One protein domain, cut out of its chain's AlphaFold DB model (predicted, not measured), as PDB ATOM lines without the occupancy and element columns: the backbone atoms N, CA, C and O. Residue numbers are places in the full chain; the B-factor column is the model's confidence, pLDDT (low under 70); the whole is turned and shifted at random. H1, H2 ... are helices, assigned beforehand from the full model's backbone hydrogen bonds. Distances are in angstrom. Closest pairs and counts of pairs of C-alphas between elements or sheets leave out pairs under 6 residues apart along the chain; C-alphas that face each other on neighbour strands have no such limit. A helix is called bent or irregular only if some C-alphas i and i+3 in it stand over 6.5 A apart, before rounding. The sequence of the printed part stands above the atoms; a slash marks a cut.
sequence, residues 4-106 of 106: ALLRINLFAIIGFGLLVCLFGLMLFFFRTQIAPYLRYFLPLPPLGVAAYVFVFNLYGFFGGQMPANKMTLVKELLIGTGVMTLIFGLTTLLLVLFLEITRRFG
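What this domain is: This is residues 4 to 106 of the 106 residues of an uncharacterized protein of Anaerolineales bacterium (UniProt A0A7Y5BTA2). Two helices, H1 and H3, run opposite ways side by side over part of their length and spread apart toward short H2, which spans the open end. The long helix H4 then folds back near H3, on the side away from H1, and its residues 86 to 105 stick out with Gly 106 as a free arm. The printed part has 103 residues with four named helices, H1, H2, H3 and H4 in chain order, and no named strand; the class is all helix. It is loose, with a radius of gyration of the C-alphas of 17.8 A, and elongated, spanning 54 by 35 by 25 A.

Where its parts are: H1, residues 4 to 29, begins at C-alpha 4 (228.049, 236.936, 300.510) and is 37.6 A long. H2, residues 31 to 40, is 13.5 A long and irregular: C-alphas 36 and 39 are 7.8 A apart. H3, residues 44 to 61, measures 25.5 A. H4, residues 70 to 105, measures 52.9 A and ends at C-alpha 105 (186.303, 202.972, 297.520).

How they stand to each other: H1 touches H3 with residues 5 to 16 alone, at a shallow tilt of 25 degrees, opposite ways; the closest C-alphas, of Ala 12 and Tyr 52, are 5.7 A apart. H1 and H2 are close but not clearly touching, with closest C-alphas 7.1 A apart at Leu 27 and Ile 34. H3 and H4 are close but not clearly touching, at a steep tilt of 41 degrees, opposite ways; their closest C-alphas, of Phe 54 and Gly 80, are 7.8 A apart. H4 is apart from H1 and H2, and H2 is apart from H3. In H1, H3 and H4 every O i to N i+4 pair is within hydrogen-bond range; in H2 2 of 6 are, and 3 of 7 O i to N i+3 pairs.

The domain as a whole: The farthest C-alphas, of Ala 68 and Gly 106, are 56.7 A apart. The printed part has no cut. The links H1 to H2 and H2 to H3 are tight, H3 to H4 is short, and no link is long. The mean pLDDT of the printed part is 86.4, and residue 106, the chain's last, is under 70.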
ATOM      1  N   ALA A   4     228.786 236.275 301.585       76.31
ATOM      2  CA  ALA A   4     228.049 236.936 300.510       76.31
ATOM      3  C   ALA A   4     226.724 236.222 300.181       76.31
ATOM      4  O   ALA A   4     225.686 236.870 300.069       76.31
ATOM      5  N   LEU A   5     226.730 234.885 300.107       75.75
ATOM      6  CA  LEU A   5     225.529 234.087 299.829       75.75
ATOM      7  C   LEU A   5     224.513 234.163 300.972       75.75
ATOM      8  O   LEU A   5     223.314 234.248 300.720       75.75
ATOM      9  N   LEU A   6     224.981 234.189 302.225       80.31
ATOM     10  CA  LEU A   6     224.103 234.380 303.383       80.31
ATOM     11  C   LEU A   6     223.388 235.738 303.314       80.31
ATOM     12  O   LEU A   6     222.175 235.810 303.500       80.31
ATOM     13  N   ARG A   7     224.133 236.805 303.007       81.31
ATOM     14  CA  ARG A   7     223.585 238.158 302.861       81.31
ATOM     15  C   ARG A   7     222.556 238.230 301.728       81.31
ATOM     16  O   ARG A   7     221.507 238.836 301.914       81.31
ATOM     17  N   ILE A   8     222.825 237.588 300.590       80.94
ATOM     18  CA  ILE A   8     221.879 237.510 299.465       80.94
ATOM     19  C   ILE A   8     220.597 236.787 299.878       80.94
ATOM     20  O   ILE A   8     219.513 237.289 299.601       80.94
ATOM     21  N   ASN A   9     220.704 235.654 300.578       77.50
ATOM     22  CA  ASN A   9     219.529 234.919 301.045       77.50
ATOM     23  C   ASN A   9     218.674 235.769 301.997       77.50
ATOM     24  O   ASN A   9     217.463 235.865 301.835       77.50
ATOM     25  N   LEU A  10     219.313 236.459 302.947       83.12
ATOM     26  CA  LEU A  10     218.622 237.362 303.868       83.12
ATOM     27  C   LEU A  10     217.915 238.504 303.130       83.12
ATOM     28  O   LEU A  10     216.753 238.782 303.419       83.12
ATOM     29  N   PHE A  11     218.564 239.133 302.147       87.19
ATOM     30  CA  PHE A  11     217.916 240.165 301.335       87.19
ATOM     31  C   PHE A  11     216.779 239.616 300.471       87.19
ATOM     32  O   PHE A  11     215.760 240.287 300.336       87.19
ATOM     33  N   ALA A  12     216.914 238.405 299.929       81.88
ATOM     34  CA  ALA A  12     215.848 237.749 299.182       81.88
ATOM     35  C   ALA A  12     214.628 237.477 300.077       81.88
ATOM     36  O   ALA A  12     213.505 237.767 299.674       81.88
ATOM     37  N   ILE A  13     214.845 237.010 301.310       82.69
ATOM     38  CA  ILE A  13     213.779 236.768 302.292       82.69
ATOM     39  C   ILE A  13     213.097 238.079 302.698       82.69
ATOM     40  O   ILE A  13     211.870 238.162 302.677       82.69
ATOM     41  N   ILE A  14     213.869 239.117 303.035       89.94
ATOM     42  CA  ILE A  14     213.321 240.428 303.425       89.94
ATOM     43  C   ILE A  14     212.546 241.052 302.261       89.94
ATOM     44  O   ILE A  14     211.416 241.508 302.439       89.94
ATOM     45  N   GLY A  15     213.128 241.040 301.059       87.62
ATOM     46  CA  GLY A  15     212.482 241.540 299.848       87.62
ATOM     47  C   GLY A  15     211.193 240.782 299.538       87.62
ATOM     48  O   GLY A  15     210.179 241.401 299.225       87.62
ATOM     49  N   PHE A  16     211.193 239.459 299.708       85.62
ATOM     50  CA  PHE A  16     209.994 238.648 299.561       85.62
ATOM     51  C   PHE A  16     208.923 238.994 300.609       85.62
ATOM     52  O   PHE A  16     207.763 239.176 300.250       85.62
ATOM     53  N   GLY A  17     209.296 239.170 301.879       84.88
ATOM     54  CA  GLY A  17     208.370 239.608 302.928       84.88
ATOM     55  C   GLY A  17     207.716 240.958 302.614       84.88
ATOM     56  O   GLY A  17     206.510 241.129 302.802       84.88
ATOM     57  N   LEU A  18     208.484 241.895 302.052       91.00
ATOM     58  CA  LEU A  18     207.967 243.184 301.599       91.00
ATOM     59  C   LEU A  18     207.003 243.024 300.413       91.00
ATOM     60  O   LEU A  18     205.931 243.625 300.417       91.00
ATOM     61  N   LEU A  19     207.331 242.171 299.437       86.81
ATOM     62  CA  LEU A  19     206.432 241.853 298.324       86.81
ATOM     63  C   LEU A  19     205.120 241.229 298.808       86.81
ATOM     64  O   LEU A  19     204.059 241.641 298.352       86.81
ATOM     65  N   VAL A  20     205.162 240.288 299.755       85.25
ATOM     66  CA  VAL A  20     203.953 239.692 300.351       85.25
ATOM     67  C   VAL A  20     203.102 240.752 301.042       85.25
ATOM     68  O   VAL A  20     201.884 240.746 300.878       85.25
ATOM     69  N   CYS A  21     203.722 241.684 301.767       88.31
ATOM     70  CA  CYS A  21     203.013 242.802 302.383       88.31
ATOM     71  C   CYS A  21     202.308 243.673 301.328       88.31
ATOM     72  O   CYS A  21     201.120 243.964 301.461       88.31
ATOM     73  N   LEU A  22     203.000 244.012 300.235       89.31
ATOM     74  CA  LEU A  22     202.417 244.759 299.116       89.31
ATOM     75  C   LEU A  22     201.277 243.991 298.432       89.31
ATOM     76  O   LEU A  22     200.233 244.576 298.151       89.31
ATOM     77  N   PHE A  23     201.431 242.682 298.212       85.00
ATOM     78  CA  PHE A  23     200.363 241.830 297.688       85.00
ATOM     79  C   PHE A  23     199.160 241.790 298.634       85.00
ATOM     80  O   PHE A  23     198.028 241.922 298.177       85.00
ATOM     81  N   GLY A  24     199.382 241.663 299.942       84.12
ATOM     82  CA  GLY A  24     198.325 241.698 300.953       84.12
ATOM     83  C   GLY A  24     197.572 243.030 300.967       84.12
ATOM     84  O   GLY A  24     196.342 243.038 300.971       84.12
ATOM     85  N   LEU A  25     198.294 244.152 300.889       89.50
ATOM     86  CA  LEU A  25     197.709 245.488 300.752       89.50
ATOM     87  C   LEU A  25     196.876 245.613 299.473       89.50
ATOM     88  O   LEU A  25     195.742 246.087 299.519       89.50
ATOM     89  N   MET A  26     197.396 245.142 298.340       87.31
ATOM     90  CA  MET A  26     196.660 245.132 297.074       87.31
ATOM     91  C   MET A  26     195.367 244.311 297.196       87.31
ATOM     92  O   MET A  26     194.287 244.799 296.870       87.31
ATOM     93  N   LEU A  27     195.449 243.089 297.729       85.44
ATOM     94  CA  LEU A  27     194.286 242.228 297.961       85.44
ATOM     95  C   LEU A  27     193.256 242.884 298.891       85.44
ATOM     96  O   LEU A  27     192.056 242.707 298.688       85.44
ATOM     97  N   PHE A  28     193.700 243.669 299.876       87.50
ATOM     98  CA  PHE A  28     192.816 244.399 300.782       87.50
ATOM     99  C   PHE A  28     192.005 245.485 300.059       87.50
ATOM    100  O   PHE A  28     190.783 245.542 300.224       87.50
ATOM    101  N   PHE A  29     192.648 246.304 299.220       91.38
ATOM    102  CA  PHE A  29     191.960 247.350 298.453       91.38
ATOM    103  C   PHE A  29     191.002 246.780 297.402       91.38
ATOM    104  O   PHE A  29     189.905 247.304 297.215       91.38
ATOM    105  N   PHE A  30     191.374 245.672 296.760       89.12
ATOM    106  CA  PHE A  30     190.586 245.039 295.697       89.12
ATOM    107  C   PHE A  30     189.728 243.859 296.188       89.12
ATOM    108  O   PHE A  30     189.250 243.051 295.388       89.12
ATOM    109  N   ARG A  31     189.486 243.758 297.503       83.19
ATOM    110  CA  ARG A  31     188.837 242.595 298.135       83.19
ATOM    111  C   ARG A  31     187.498 242.202 297.507       83.19
ATOM    112  O   ARG A  31     187.212 241.020 297.374       83.19
ATOM    113  N   THR A  32     186.682 243.172 297.098       86.06
ATOM    114  CA  THR A  32     185.347 242.932 296.522       86.06
ATOM    115  C   THR A  32     185.411 242.338 295.120       86.06
ATOM    116  O   THR A  32     184.561 241.534 294.757       86.06
ATOM    117  N   GLN A  33     186.437 242.696 294.350       88.75
ATOM    118  CA  GLN A  33     186.646 242.211 292.986       88.75
ATOM    119  C   GLN A  33     187.370 240.858 292.981       88.75
ATOM    120  O   GLN A  33     187.141 240.034 292.099       88.75
ATOM    121  N   ILE A  34     188.223 240.613 293.981       84.75
ATOM    122  CA  ILE A  34     189.075 239.420 294.060       84.75
ATOM    123  C   ILE A  34     188.421 238.281 294.856       84.75
ATOM    124  O   ILE A  34     188.771 237.122 294.641       84.75
ATOM    125  N   ALA A  35     187.438 238.560 295.721       83.50
ATOM    126  CA  ALA A  35     186.758 237.541 296.531       83.50
ATOM    127  C   ALA A  35     186.276 236.300 295.740       83.50
ATOM    128  O   ALA A  35     186.533 235.189 296.209       83.50
ATOM    129  N   PRO A  36     185.680 236.414 294.533       86.81
ATOM    130  CA  PRO A  36     185.280 235.241 293.740       86.81
ATOM    131  C   PRO A  36     186.464 234.384 293.255       86.81
ATOM    132  O   PRO A  36     186.313 233.200 292.958       86.81
ATOM    133  N   TYR A  37     187.653 234.981 293.176       86.12
ATOM    134  CA  TYR A  37     188.872 234.397 292.619       86.12
ATOM    135  C   TYR A  37     189.908 234.036 293.691       86.12
ATOM    136  O   TYR A  37     190.990 233.560 293.353       86.12
ATOM    137  N   LEU A  38     189.590 234.205 294.979       81.50
ATOM    138  CA  LEU A  38     190.538 234.052 296.089       81.50
ATOM    139  C   LEU A  38     191.232 232.679 296.105       81.50
ATOM    140  O   LEU A  38     192.403 232.573 296.466       81.50
ATOM    141  N   ARG A  39     190.542 231.632 295.628       82.38
ATOM    142  CA  ARG A  39     191.097 230.275 295.498       82.38
ATOM    143  C   ARG A  39     192.351 230.201 294.620       82.38
ATOM    144  O   ARG A  39     193.212 229.368 294.868       82.38
ATOM    145  N   TYR A  40     192.469 231.077 293.623       81.88
ATOM    146  CA  TYR A  40     193.628 231.138 292.733       81.88
ATOM    147  C   TYR A  40     194.837 231.818 293.390       81.88
ATOM    148  O   TYR A  40     195.958 231.655 292.921       81.88
ATOM    149  N   PHE A  41     194.619 232.529 294.500       79.19
ATOM    150  CA  PHE A  41     195.658 233.168 295.305       79.19
ATOM    151  C   PHE A  41     196.083 232.317 296.515       79.19
ATOM    152  O   PHE A  41     197.076 232.632 297.156       79.19
ATOM    153  N   LEU A  42     195.406 231.203 296.820       77.75
ATOM    154  CA  LEU A  42     195.843 230.263 297.866       77.75
ATOM    155  C   LEU A  42     197.284 229.730 297.703       77.75
ATOM    156  O   LEU A  42     197.953 229.576 298.722       77.75
ATOM    157  N   PRO A  43     197.813 229.466 296.488       78.81
ATOM    158  CA  PRO A  43     199.185 228.985 296.330       78.81
ATOM    159  C   PRO A  43     200.256 230.093 296.395       78.81
ATOM    160  O   PRO A  43     201.431 229.805 296.179       78.81
ATOM    161  N   LEU A  44     199.911 231.349 296.710       78.56
ATOM    162  CA  LEU A  44     200.887 232.450 296.776       78.56
ATOM    163  C   LEU A  44     202.019 232.210 297.796       78.56
ATOM    164  O   LEU A  44     203.174 232.437 297.438       78.56
ATOM    165  N   PRO A  45     201.756 231.711 299.024       77.31
ATOM    166  CA  PRO A  45     202.820 231.416 299.983       77.31
ATOM    167  C   PRO A  45     203.853 230.384 299.483       77.31
ATOM    168  O   PRO A  45     205.042 230.712 299.492       77.31
ATOM    169  N   PRO A  46     203.478 229.178 298.996       80.62
ATOM    170  CA  PRO A  46     204.462 228.227 298.477       80.62
ATOM    171  C   PRO A  46     205.154 228.710 297.193       80.62
ATOM    172  O   PRO A  46     206.345 228.450 297.024       80.62
ATOM    173  N   LEU A  47     204.468 229.465 296.321       82.00
ATOM    174  CA  LEU A  47     205.100 230.111 295.158       82.00
ATOM    175  C   LEU A  47     206.181 231.105 295.583       82.00
ATOM    176  O   LEU A  47     207.249 231.182 294.981       82.00
ATOM    177  N   GLY A  48     205.916 231.835 296.657       81.25
ATOM    178  CA  GLY A  48     206.865 232.732 297.277       81.25
ATOM    179  C   GLY A  48     208.135 232.058 297.772       81.25
ATOM    180  O   GLY A  48     209.243 232.524 297.502       81.25
ATOM    181  N   VAL A  49     207.961 230.920 298.447       82.88
ATOM    182  CA  VAL A  49     209.076 230.087 298.899       82.88
ATOM    183  C   VAL A  49     209.916 229.612 297.721       82.88
ATOM    184  O   VAL A  49     211.134 229.784 297.710       82.88
ATOM    185  N   ALA A  50     209.261 229.085 296.687       84.88
ATOM    186  CA  ALA A  50     209.927 228.670 295.462       84.88
ATOM    187  C   ALA A  50     210.714 229.819 294.807       84.88
ATOM    188  O   ALA A  50     211.846 229.612 294.369       84.88
ATOM    189  N   ALA A  51     210.152 231.032 294.781       85.38
ATOM    190  CA  ALA A  51     210.776 232.193 294.161       85.38
ATOM    191  C   ALA A  51     212.076 232.616 294.865       85.38
ATOM    192  O   ALA A  51     213.099 232.776 294.196       85.38
ATOM    193  N   TYR A  52     212.087 232.769 296.196       82.31
ATOM    194  CA  TYR A  52     213.319 233.186 296.878       82.31
ATOM    195  C   TYR A  52     214.386 232.080 296.857       82.31
ATOM    196  O   TYR A  52     215.569 232.389 296.715       82.31
ATOM    197  N   VAL A  53     213.991 230.801 296.942       85.50
ATOM    198  CA  VAL A  53     214.921 229.663 296.824       85.50
ATOM    199  C   VAL A  53     215.532 229.612 295.425       85.50
ATOM    200  O   VAL A  53     216.737 229.406 295.293       85.50
ATOM    201  N   PHE A  54     214.734 229.855 294.380       88.25
ATOM    202  CA  PHE A  54     215.231 229.961 293.010       88.25
ATOM    203  C   PHE A  54     216.274 231.074 292.878       88.25
ATOM    204  O   PHE A  54     217.372 230.823 292.386       88.25
ATOM    205  N   VAL A  55     215.972 232.281 293.371       87.00
ATOM    206  CA  VAL A  55     216.917 233.409 293.338       87.00
ATOM    207  C   VAL A  55     218.193 233.066 294.108       87.00
ATOM    208  O   VAL A  55     219.291 233.281 293.598       87.00
ATOM    209  N   PHE A  56     218.076 232.479 295.300       85.06
ATOM    210  CA  PHE A  56     219.230 232.049 296.088       85.06
ATOM    211  C   PHE A  56     220.111 231.046 295.328       85.06
ATOM    212  O   PHE A  56     221.326 231.234 295.248       85.06
ATOM    213  N   ASN A  57     219.509 230.022 294.720       87.38
ATOM    214  CA  ASN A  57     220.230 229.009 293.949       87.38
ATOM    215  C   ASN A  57     220.871 229.587 292.686       87.38
ATOM    216  O   ASN A  57     221.991 229.211 292.350       87.38
ATOM    217  N   LEU A  58     220.201 230.529 292.019       88.00
ATOM    218  CA  LEU A  58     220.741 231.224 290.856       88.00
ATOM    219  C   LEU A  58     222.018 231.987 291.228       88.00
ATOM    220  O   LEU A  58     223.055 231.810 290.596       88.00
ATOM    221  N   TYR A  59     221.978 232.776 292.303       85.62
ATOM    222  CA  TYR A  59     223.179 233.438 292.815       85.62
ATOM    223  C   TYR A  59     224.245 232.428 293.257       85.62
ATOM    224  O   TYR A  59     225.428 232.665 293.027       85.62
ATOM    225  N   GLY A  60     223.859 231.295 293.851       84.56
ATOM    226  CA  GLY A  60     224.776 230.204 294.188       84.56
ATOM    227  C   GLY A  60     225.515 229.644 292.969       84.56
ATOM    228  O   GLY A  60     226.733 229.482 293.017       84.56
ATOM    229  N   PHE A  61     224.803 229.415 291.864       87.19
ATOM    230  CA  PHE A  61     225.356 228.889 290.612       87.19
ATOM    231  C   PHE A  61     226.345 229.860 289.949       87.19
ATOM    232  O   PHE A  61     227.383 229.442 289.444       87.19
ATOM    233  N   PHE A  62     226.069 231.165 290.013       86.69
ATOM    234  CA  PHE A  62     226.920 232.219 289.445       86.69
ATOM    235  C   PHE A  62     227.914 232.821 290.460       86.69
ATOM    236  O   PHE A  62     228.325 233.976 290.337       86.69
ATOM    237  N   GLY A  63     228.317 232.063 291.487       83.19
ATOM    238  CA  GLY A  63     229.398 232.462 292.401       83.19
ATOM    239  C   GLY A  63     229.082 233.677 293.287       83.19
ATOM    240  O   GLY A  63     229.985 234.405 293.693       83.19
ATOM    241  N   GLY A  64     227.807 233.914 293.590       80.44
ATOM    242  CA  GLY A  64     227.331 235.050 294.381       80.44
ATOM    243  C   GLY A  64     227.085 236.326 293.571       80.44
ATOM    244  O   GLY A  64     226.855 237.376 294.168       80.44
ATOM    245  N   GLN A  65     227.106 236.255 292.238       83.69
ATOM    246  CA  GLN A  65     226.798 237.373 291.343       83.69
ATOM    247  C   GLN A  65     225.594 237.047 290.449       83.69
ATOM    248  O   GLN A  65     225.216 235.889 290.301       83.69
ATOM    249  N   MET A  66     224.968 238.068 289.855       81.50
ATOM    250  CA  MET A  66     223.976 237.838 288.800       81.50
ATOM    251  C   MET A  66     224.663 237.417 287.492       81.50
ATOM    252  O   MET A  66     225.818 237.788 287.267       81.50
ATOM    253  N   PRO A  67     223.954 236.713 286.588       84.38
ATOM    254  CA  PRO A  67     224.465 236.436 285.252       84.38
ATOM    255  C   PRO A  67     224.865 237.739 284.546       84.38
ATOM    256  O   PRO A  67     224.057 238.664 284.447       84.38
ATOM    257  N   ALA A  68     226.089 237.806 284.014       83.88
ATOM    258  CA  ALA A  68     226.577 238.992 283.301       83.88
ATOM    259  C   ALA A  68     225.709 239.334 282.075       83.88
ATOM    260  O   ALA A  68     225.528 240.498 281.720       83.88
ATOM    261  N   ASN A  69     225.135 238.310 281.439       90.81
ATOM    262  CA  ASN A  69     224.222 238.466 280.321       90.81
ATOM    263  C   ASN A  69     222.764 238.421 280.805       90.81
ATOM    264  O   ASN A  69     222.281 237.387 281.273       90.81
ATOM    265  N   LYS A  70     222.032 239.526 280.612       89.06
ATOM    266  CA  LYS A  70     220.597 239.628 280.927       89.06
ATOM    267  C   LYS A  70     219.759 238.566 280.204       89.06
ATOM    268  O   LYS A  70     218.760 238.110 280.750       89.06
ATOM    269  N   MET A  71     220.174 238.133 279.011       91.75
ATOM    270  CA  MET A  71     219.491 237.068 278.273       91.75
ATOM    271  C   MET A  71     219.598 235.719 278.991       91.75
ATOM    272  O   MET A  71     218.633 234.959 279.023       91.75
ATOM    273  N   THR A  72     220.740 235.436 279.624       89.94
ATOM    274  CA  THR A  72     220.914 234.228 280.439       89.94
ATOM    275  C   THR A  72     219.968 234.251 281.633       89.94
ATOM    276  O   THR A  72     219.298 233.258 281.879       89.94
ATOM    277  N   LEU A  73     219.824 235.393 282.313       89.75
ATOM    278  CA  LEU A  73     218.863 235.541 283.411       89.75
ATOM    279  C   LEU A  73     217.424 235.242 282.966       89.75
ATOM    280  O   LEU A  73     216.730 234.471 283.624       89.75
ATOM    281  N   VAL A  74     216.980 235.828 281.848       91.00
ATOM    282  CA  VAL A  74     215.626 235.592 281.317       91.00
ATOM    283  C   VAL A  74     215.434 234.121 280.953       91.00
ATOM    284  O   VAL A  74     214.406 233.537 281.285       91.00
ATOM    285  N   LYS A  75     216.435 233.501 280.318       93.38
ATOM    286  CA  LYS A  75     216.398 232.082 279.959       93.38
ATOM    287  C   LYS A  75     216.274 231.186 281.195       93.38
ATOM    288  O   LYS A  75     215.388 230.338 281.223       93.38
ATOM    289  N   GLU A  76     217.109 231.391 282.212       91.06
ATOM    290  CA  GLU A  76     217.056 230.621 283.463       91.06
ATOM    291  C   GLU A  76     215.718 230.811 284.186       91.06
ATOM    292  O   GLU A  76     215.131 229.849 284.679       91.06
ATOM    293  N   LEU A  77     215.189 232.037 284.198       90.31
ATOM    294  CA  LEU A  77     213.894 232.337 284.802       90.31
ATOM    295  C   LEU A  77     212.746 231.623 284.077       90.31
ATOM    296  O   LEU A  77     211.891 231.025 284.732       90.31
ATOM    297  N   LEU A  78     212.726 231.643 282.742       92.88
ATOM    298  CA  LEU A  78     211.693 230.970 281.950       92.88
ATOM    299  C   LEU A  78     211.766 229.447 282.085       92.88
ATOM    300  O   LEU A  78     210.735 228.807 282.279       92.88
ATOM    301  N   ILE A  79     212.971 228.872 282.026       91.94
ATOM    302  CA  ILE A  79     213.171 227.429 282.195       91.94
ATOM    303  C   ILE A  79     212.766 227.007 283.609       91.94
ATOM    304  O   ILE A  79     211.954 226.097 283.760       91.94
ATOM    305  N   GLY A  80     213.267 227.693 284.641       87.44
ATOM    306  CA  GLY A  80     212.950 227.388 286.036       87.44
ATOM    307  C   GLY A  80     211.454 227.488 286.329       87.44
ATOM    308  O   GLY A  80     210.869 226.574 286.909       87.44
ATOM    309  N   THR A  81     210.806 228.555 285.851       88.19
ATOM    310  CA  THR A  81     209.355 228.740 286.004       88.19
ATOM    311  C   THR A  81     208.568 227.662 285.260       88.19
ATOM    312  O   THR A  81     207.616 227.111 285.813       88.19
ATOM    313  N   GLY A  82     208.970 227.321 284.032       90.44
ATOM    314  CA  GLY A  82     208.320 226.281 283.235       90.44
ATOM    315  C   GLY A  82     208.407 224.906 283.897       90.44
ATOM    316  O   GLY A  82     207.390 224.230 284.042       90.44
ATOM    317  N   VAL A  83     209.595 224.526 284.380       89.69
ATOM    318  CA  VAL A  83     209.813 223.261 285.099       89.69
ATOM    319  C   VAL A  83     208.979 223.205 286.380       89.69
ATOM    320  O   VAL A  83     208.269 222.227 286.598       89.69
ATOM    321  N   MET A  84     208.998 224.262 287.198       86.12
ATOM    322  CA  MET A  84     208.210 224.313 288.437       86.12
ATOM    323  C   MET A  84     206.706 224.234 288.171       86.12
ATOM    324  O   MET A  84     206.000 223.505 288.864       86.12
ATOM    325  N   THR A  85     206.218 224.935 287.146       87.31
ATOM    326  CA  THR A  85     204.803 224.901 286.747       87.31
ATOM    327  C   THR A  85     204.387 223.496 286.317       87.31
ATOM    328  O   THR A  85     203.334 223.011 286.728       87.31
ATOM    329  N   LEU A  86     205.228 222.817 285.532       92.00
ATOM    330  CA  LEU A  86     204.968 221.458 285.065       92.00
ATOM    331  C   LEU A  86     204.939 220.457 286.226       92.00
ATOM    332  O   LEU A  86     203.989 219.686 286.337       92.00
ATOM    333  N   ILE A  87     205.932 220.504 287.121       90.69
ATOM    334  CA  ILE A  87     205.985 219.630 288.302       90.69
ATOM    335  C   ILE A  87     204.769 219.877 289.197       90.69
ATOM    336  O   ILE A  87     204.064 218.931 289.537       90.69
ATOM    337  N   PHE A  88     204.473 221.138 289.526       87.44
ATOM    338  CA  PHE A  88     203.319 221.493 290.352       87.44
ATOM    339  C   PHE A  88     201.999 221.003 289.742       87.44
ATOM    340  O   PHE A  88     201.168 220.424 290.448       87.44
ATOM    341  N   GLY A  89     201.814 221.187 288.431       90.19
ATOM    342  CA  GLY A  89     200.635 220.711 287.711       90.19
ATOM    343  C   GLY A  89     200.486 219.190 287.767       90.19
ATOM    344  O   GLY A  89     199.412 218.694 288.105       90.19
ATOM    345  N   LEU A  90     201.568 218.447 287.513       94.69
ATOM    346  CA  LEU A  90     201.573 216.981 287.581       94.69
ATOM    347  C   LEU A  90     201.270 216.473 288.993       94.69
ATOM    348  O   LEU A  90     200.420 215.601 289.162       94.69
ATOM    349  N   THR A  91     201.914 217.033 290.019       91.44
ATOM    350  CA  THR A  91     201.657 216.651 291.414       91.44
ATOM    351  C   THR A  91     200.215 216.949 291.818       91.44
ATOM    352  O   THR A  91     199.570 216.107 292.440       91.44
ATOM    353  N   THR A  92     199.679 218.106 291.422       90.62
ATOM    354  CA  THR A  92     198.280 218.467 291.686       90.62
ATOM    355  C   THR A  92     197.319 217.479 291.023       90.62
ATOM    356  O   THR A  92     196.389 217.007 291.674       90.62
ATOM    357  N   LEU A  93     197.560 217.109 289.759       94.81
ATOM    358  CA  LEU A  93     196.749 216.123 289.039       94.81
ATOM    359  C   LEU A  93     196.759 214.758 289.738       94.81
ATOM    360  O   LEU A  93     195.699 214.181 289.963       94.81
ATOM    361  N   LEU A  94     197.940 214.256 290.109       96.25
ATOM    362  CA  LEU A  94     198.074 212.979 290.814       96.25
ATOM    363  C   LEU A  94     197.328 212.985 292.151       96.25
ATOM    364  O   LEU A  94     196.663 212.008 292.486       96.25
ATOM    365  N   LEU A  95     197.396 214.093 292.891       93.31
ATOM    366  CA  LEU A  95     196.713 214.235 294.174       93.31
ATOM    367  C   LEU A  95     195.188 214.259 294.002       93.31
ATOM    368  O   LEU A  95     194.478 213.595 294.754       93.31
ATOM    369  N   VAL A  96     194.680 214.951 292.978       94.94
ATOM    370  CA  VAL A  96     193.250 214.931 292.628       94.94
ATOM    371  C   VAL A  96     192.793 213.516 292.271       94.94
ATOM    372  O   VAL A  96     191.778 213.059 292.792       94.94
ATOM    373  N   LEU A  97     193.550 212.798 291.434       95.88
ATOM    374  CA  LEU A  97     193.224 211.421 291.054       95.88
ATOM    375  C   LEU A  97     193.229 210.478 292.261       95.88
ATOM    376  O   LEU A  97     192.327 209.657 292.403       95.88
ATOM    377  N   PHE A  98     194.210 210.614 293.151       95.94
ATOM    378  CA  PHE A  98     194.290 209.826 294.377       95.94
ATOM    379  C   PHE A  98     193.070 210.041 295.287       95.94
ATOM    380  O   PHE A  98     192.472 209.077 295.772       95.94
ATOM    381  N   LEU A  99     192.667 211.298 295.492       95.75
ATOM    382  CA  LEU A  99     191.487 211.630 296.293       95.75
ATOM    383  C   LEU A  99     190.185 211.132 295.649       95.75
ATOM    384  O   LEU A  99     189.309 210.626 296.346       95.75
ATOM    385  N   GLU A 100     190.062 211.223 294.325       95.31
ATOM    386  CA  GLU A 100     188.894 210.713 293.597       95.31
ATOM    387  C   GLU A 100     188.784 209.183 293.696       95.31
ATOM    388  O   GLU A 100     187.696 208.651 293.908       95.31
ATOM    389  N   ILE A 101     189.908 208.468 293.589       95.06
ATOM    390  CA  ILE A 101     189.953 207.011 293.756       95.06
ATOM    391  C   ILE A 101     189.544 206.637 295.182       95.06
ATOM    392  O   ILE A 101     188.605 205.870 295.363       95.06
ATOM    393  N   THR A 102     190.196 207.201 296.202       94.12
ATOM    394  CA  THR A 102     189.904 206.869 297.611       94.12
ATOM    395  C   THR A 102     188.455 207.158 297.996       94.12
ATOM    396  O   THR A 102     187.834 206.327 298.650       94.12
ATOM    397  N   ARG A 103     187.876 208.263 297.514       91.25
ATOM    398  CA  ARG A 103     186.453 208.582 297.700       91.25
ATOM    399  C   ARG A 103     185.506 207.548 297.076       91.25
ATOM    400  O   ARG A 103     184.398 207.386 297.562       91.25
ATOM    401  N   ARG A 104     185.884 206.893 295.976       82.62
ATOM    402  CA  ARG A 104     185.036 205.873 295.327       82.62
ATOM    403  C   ARG A 104     185.064 204.521 296.038       82.62
ATOM    404  O   ARG A 104     184.156 203.727 295.819       82.62
ATOM    405  N   PHE A 105     186.102 204.250 296.828       73.56
ATOM    406  CA  PHE A 105     186.303 202.972 297.520       73.56
ATOM    407  C   PHE A 105     185.992 203.016 299.027       73.56
ATOM    408  O   PHE A 105     186.001 201.956 299.655       73.56
ATOM    409  N   GLY A 106     185.743 204.197 299.604       60.03
ATOM    410  CA  GLY A 106     185.291 204.386 300.989       60.03
ATOM    411  C   GLY A 106     183.837 204.822 301.049       60.03
ATOM    412  O   GLY A 106     183.131 204.331 301.954       60.03
TER     413      GLY A 106